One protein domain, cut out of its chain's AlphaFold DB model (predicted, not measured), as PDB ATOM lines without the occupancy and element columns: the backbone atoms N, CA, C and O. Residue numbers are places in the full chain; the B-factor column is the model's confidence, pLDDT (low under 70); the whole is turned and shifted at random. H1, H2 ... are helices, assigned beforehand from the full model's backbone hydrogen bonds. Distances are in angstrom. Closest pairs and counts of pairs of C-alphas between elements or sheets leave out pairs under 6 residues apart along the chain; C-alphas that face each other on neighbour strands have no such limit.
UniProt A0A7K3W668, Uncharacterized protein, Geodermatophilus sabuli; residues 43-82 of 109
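Overview. This is residues 43 to 82 of the 109 residues of an uncharacterized protein of Geodermatophilus sabuli (UniProt A0A7K3W668). Two helices, a short H1 and a long H2, meet near their ends in an L, and the far part of H2, with residues 67 to 82 standing free, sticks out as a long arm. The printed part has 40 residues, with two named helices in the order H1, H2 and no named strand; the class is all helix. It is only just extended, close to loose, with a radius of gyration of the C-alphas of 13.6 A, and spans 44 by 17 by 12 A.

Along the chain. Residues 43 to 46 come before H1, residues 47 to 55, which begins at C-alpha 47 (3.020, 61.810, 43.904) and is 12.3 A long from first to last C-alpha. H2, residues 60 to 81, is 31.2 A long and ends at C-alpha 81 (13.101, 35.657, 61.977).

Arrangement. H1 and H2 touch only at the corner by their link, H2 with residues 60 to 63 alone. Their closest C-alphas, those of Val 54 and Thr 63, are 6.3 A apart. Their lines are about perpendicular, at 85 degrees. In H1 and H2 every O i to N i+4 pair is within hydrogen-bond range.

Size, cuts and confidence. The C-alphas farthest apart, those of Cys 43 and Glu 82, are 44.0 A apart. The printed part has no cut, and the link from H1 to H2 is tight. The mean pLDDT of the printed part is 82.7; residue 44 is under 70.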
ATOM      1  N   CYS A  43      -4.461  63.815  37.671       70.75
ATOM      2  CA  CYS A  43      -3.254  64.549  38.050       70.75
ATOM      3  C   CYS A  43      -2.015  63.633  38.041       70.75
ATOM      4  O   CYS A  43      -1.755  62.867  38.969       70.75
ATOM      5  N   ARG A  44      -1.209  63.742  36.977       68.50
ATOM      6  CA  ARG A  44      -0.029  62.891  36.741       68.50
ATOM      7  C   ARG A  44       1.238  63.372  37.450       68.50
ATOM      8  O   ARG A  44       2.236  62.655  37.454       68.50
ATOM      9  N   TRP A  45       1.206  64.579  38.013       73.12
ATOM     10  CA  TRP A  45       2.383  65.252  38.568       73.12
ATOM     11  C   TRP A  45       2.441  65.211  40.100       73.12
ATOM     12  O   TRP A  45       3.511  65.382  40.679       73.12
ATOM     13  N   CYS A  46       1.310  64.949  40.764       78.62
ATOM     14  CA  CYS A  46       1.249  64.828  42.217       78.62
ATOM     15  C   CYS A  46       1.580  63.385  42.653       78.62
ATOM     16  O   CYS A  46       0.844  62.461  42.290       78.62
ATOM     17  N   PRO A  47       2.632  63.155  43.466       75.69
ATOM     18  CA  PRO A  47       3.020  61.810  43.904       75.69
ATOM     19  C   PRO A  47       1.938  61.121  44.750       75.69
ATOM     20  O   PRO A  47       1.823  59.899  44.730       75.69
ATOM     21  N   LEU A  48       1.098  61.894  45.443       77.44
ATOM     22  CA  LEU A  48      -0.014  61.366  46.236       77.44
ATOM     23  C   LEU A  48      -1.168  60.857  45.373       77.44
ATOM     24  O   LEU A  48      -1.714  59.795  45.656       77.44
ATOM     25  N   CYS A  49      -1.521  61.577  44.304       77.19
ATOM     26  CA  CYS A  49      -2.536  61.128  43.349       77.19
ATOM     27  C   CYS A  49      -2.067  59.875  42.604       77.19
ATOM     28  O   CYS A  49      -2.841  58.937  42.440       77.19
ATOM     29  N   GLN A  50      -0.783  59.816  42.239       78.00
ATOM     30  CA  GLN A  50      -0.182  58.630  41.626       78.00
ATOM     31  C   GLN A  50      -0.205  57.423  42.572       78.00
ATOM     32  O   GLN A  50      -0.602  56.333  42.168       78.00
ATOM     33  N   ALA A  51       0.151  57.615  43.846       78.94
ATOM     34  CA  ALA A  51       0.044  56.561  44.852       78.94
ATOM     35  C   ALA A  51      -1.411  56.099  45.039       78.94
ATOM     36  O   ALA A  51      -1.678  54.901  45.085       78.94
ATOM     37  N   ALA A  52      -2.368  57.032  45.082       78.56
ATOM     38  CA  ALA A  52      -3.787  56.706  45.177       78.56
ATOM     39  C   ALA A  52      -4.291  55.917  43.956       78.56
ATOM     40  O   ALA A  52      -5.044  54.967  44.138       78.56
ATOM     41  N   ALA A  53      -3.856  56.256  42.739       75.00
ATOM     42  CA  ALA A  53      -4.213  55.526  41.519       75.00
ATOM     43  C   ALA A  53      -3.705  54.073  41.545       75.00
ATOM     44  O   ALA A  53      -4.429  53.149  41.173       75.00
ATOM     45  N   VAL A  54      -2.489  53.846  42.059       75.75
ATOM     46  CA  VAL A  54      -1.957  52.490  42.280       75.75
ATOM     47  C   VAL A  54      -2.787  51.748  43.331       75.75
ATOM     48  O   VAL A  54      -3.212  50.627  43.078       75.75
ATOM     49  N   VAL A  55      -3.091  52.373  44.475       78.12
ATOM     50  CA  VAL A  55      -3.912  51.757  45.541       78.12
ATOM     51  C   VAL A  55      -5.329  51.421  45.063       78.12
ATOM     52  O   VAL A  55      -5.889  50.407  45.468       78.12
ATOM     53  N   ARG A  56      -5.911  52.240  44.180       78.31
ATOM     54  CA  ARG A  56      -7.229  51.992  43.572       78.31
ATOM     55  C   ARG A  56      -7.215  50.911  42.488       78.31
ATOM     56  O   ARG A  56      -8.282  50.540  42.013       78.31
ATOM     57  N   GLY A  57      -6.043  50.406  42.095       73.94
ATOM     58  CA  GLY A  57      -5.925  49.389  41.052       73.94
ATOM     59  C   GLY A  57      -6.085  49.927  39.629       73.94
ATOM     60  O   GLY A  57      -6.266  49.147  38.702       73.94
ATOM     61  N   GLU A  58      -5.964  51.243  39.417       78.00
ATOM     62  CA  GLU A  58      -5.990  51.856  38.076       78.00
ATOM     63  C   GLU A  58      -4.731  51.499  37.247       78.00
ATOM     64  O   GLU A  58      -4.626  51.826  36.063       78.00
ATOM     65  N   ARG A  59      -3.755  50.825  37.874       74.81
ATOM     66  CA  ARG A  59      -2.492  50.344  37.296       74.81
ATOM     67  C   ARG A  59      -2.265  48.870  37.675       74.81
ATOM     68  O   ARG A  59      -1.446  48.609  38.562       74.81
ATOM     69  N   PRO A  60      -2.980  47.916  37.054       72.62
ATOM     70  CA  PRO A  60      -2.932  46.509  37.447       72.62
ATOM     71  C   PRO A  60      -1.505  45.933  37.418       72.62
ATOM     72  O   PRO A  60      -1.104  45.228  38.338       72.62
ATOM     73  N   GLU A  61      -0.687  46.330  36.449       76.12
ATOM     74  CA  GLU A  61       0.700  45.882  36.293       76.12
ATOM     75  C   GLU A  61       1.583  46.315  37.473       76.12
ATOM     76  O   GLU A  61       2.397  45.540  37.972       76.12
ATOM     77  N   VAL A  62       1.397  47.550  37.954       82.50
ATOM     78  CA  VAL A  62       2.145  48.088  39.099       82.50
ATOM     79  C   VAL A  62       1.697  47.408  40.385       82.50
ATOM     80  O   VAL A  62       2.529  47.081  41.226       82.50
ATOM     81  N   THR A  63       0.393  47.163  40.535       82.12
ATOM     82  CA  THR A  63      -0.124  46.457  41.710       82.12
ATOM     83  C   THR A  63       0.359  45.013  41.783       82.12
ATOM     84  O   THR A  63       0.704  44.559  42.870       82.12
ATOM     85  N   THR A  64       0.457  44.310  40.649       84.81
ATOM     86  CA  THR A  64       1.001  42.945  40.604       84.81
ATOM     87  C   THR A  64       2.482  42.937  40.967       84.81
ATOM     88  O   THR A  64       2.870  42.227  41.888       84.81
ATOM     89  N   ALA A  65       3.292  43.804  40.349       86.19
ATOM     90  CA  ALA A  65       4.715  43.908  40.677       86.19
ATOM     91  C   ALA A  65       4.956  44.286  42.153       86.19
ATOM     92  O   ALA A  65       5.886  43.787  42.787       86.19
ATOM     93  N   LEU A  66       4.107  45.148  42.721       86.31
ATOM     94  CA  LEU A  66       4.155  45.498  44.138       86.31
ATOM     95  C   LEU A  66       3.807  44.299  45.032       86.31
ATOM     96  O   LEU A  66       4.468  44.093  46.047       86.31
ATOM     97  N   ALA A  67       2.800  43.504  44.668       88.31
ATOM     98  CA  ALA A  67       2.429  42.301  45.408       88.31
ATOM     99  C   ALA A  67       3.551  41.250  45.396       88.31
ATOM    100  O   ALA A  67       3.860  40.674  46.444       88.31
ATOM    101  N   ASP A  68       4.204  41.054  44.251       91.62
ATOM    102  CA  ASP A  68       5.350  40.150  44.118       91.62
ATOM    103  C   ASP A  68       6.521  40.616  44.996       91.62
ATOM    104  O   ASP A  68       7.087  39.833  45.762       91.62
ATOM    105  N   LEU A  69       6.831  41.917  44.966       94.00
ATOM    106  CA  LEU A  69       7.869  42.514  45.809       94.00
ATOM    107  C   LEU A  69       7.571  42.336  47.305       94.00
ATOM    108  O   LEU A  69       8.458  41.966  48.073       94.00
ATOM    109  N   LEU A  70       6.332  42.594  47.728       91.88
ATOM    110  CA  LEU A  70       5.914  42.431  49.123       91.88
ATOM    111  C   LEU A  70       5.966  40.967  49.568       91.88
ATOM    112  O   LEU A  70       6.314  40.688  50.715       91.88
ATOM    113  N   THR A  71       5.664  40.036  48.664       94.44
ATOM    114  CA  THR A  71       5.756  38.596  48.927       94.44
ATOM    115  C   THR A  71       7.212  38.184  49.142       94.44
ATOM    116  O   THR A  71       7.522  37.595  50.178       94.44
ATOM    117  N   ALA A  72       8.121  38.591  48.249       94.00
ATOM    118  CA  ALA A  72       9.557  38.343  48.393       94.00
ATOM    119  C   ALA A  72      10.135  38.973  49.676       94.00
ATOM    120  O   ALA A  72      10.922  38.350  50.392       94.00
ATOM    121  N   ALA A  73       9.710  40.193  50.019       92.88
ATOM    122  CA  ALA A  73      10.114  40.848  51.260       92.88
ATOM    123  C   ALA A  73       9.629  40.079  52.501       92.88
ATOM    124  O   ALA A  73      10.386  39.910  53.458       92.88
ATOM    125  N   ALA A  74       8.389  39.580  52.493       93.69
ATOM    126  CA  ALA A  74       7.850  38.783  53.592       93.69
ATOM    127  C   ALA A  74       8.589  37.447  53.760       93.69
ATOM    128  O   ALA A  74       8.803  37.005  54.887       93.69
ATOM    129  N   GLU A  75       8.990  36.799  52.665       94.44
ATOM    130  CA  GLU A  75       9.829  35.597  52.707       94.44
ATOM    131  C   GLU A  75      11.198  35.885  53.323       94.44
ATOM    132  O   GLU A  75      11.581  35.213  54.278       94.44
ATOM    133  N   ALA A  76      11.879  36.942  52.870       91.00
ATOM    134  CA  ALA A  76      13.164  37.346  53.433       91.00
ATOM    135  C   ALA A  76      13.066  37.646  54.939       91.00
ATOM    136  O   ALA A  76      13.902  37.195  55.721       91.00
ATOM    137  N   LEU A  77      12.015  38.352  55.372       89.44
ATOM    138  CA  LEU A  77      11.780  38.628  56.791       89.44
ATOM    139  C   LEU A  77      11.533  37.351  57.606       89.44
ATOM    140  O   LEU A  77      12.006  37.270  58.737       89.44
ATOM    141  N   ARG A  78      10.837  36.348  57.053       89.44
ATOM    142  CA  ARG A  78      10.671  35.044  57.723       89.44
ATOM    143  C   ARG A  78      12.004  34.328  57.883       89.44
ATOM    144  O   ARG A  78      12.286  33.850  58.974       89.44
ATOM    145  N   THR A  79      12.841  34.328  56.848       87.44
ATOM    146  CA  THR A  79      14.189  33.749  56.921       87.44
ATOM    147  C   THR A  79      15.046  34.423  57.993       87.44
ATOM    148  O   THR A  79      15.786  33.745  58.695       87.44
ATOM    149  N   LEU A  80      14.931  35.743  58.157       85.25
ATOM    150  CA  LEU A  80      15.643  36.481  59.207       85.25
ATOM    151  C   LEU A  80      15.067  36.249  60.611       85.25
ATOM    152  O   LEU A  80      15.789  36.387  61.596       85.25
ATOM    153  N   ALA A  81      13.774  35.938  60.713       85.00
ATOM    154  CA  ALA A  81      13.101  35.657  61.977       85.00
ATOM    155  C   ALA A  81      13.299  34.211  62.462       85.00
ATOM    156  O   ALA A  81      13.024  33.929  63.629       85.00
ATOM    157  N   GLU A  82      13.752  33.304  61.590       84.25
ATOM    158  CA  GLU A  82      14.022  31.910  61.933       84.25
ATOM    159  C   GLU A  82      15.167  31.844  62.966       84.25
ATOM    160  O   GLU A  82      16.293  32.266  62.679       84.25
TER     161      GLU A  82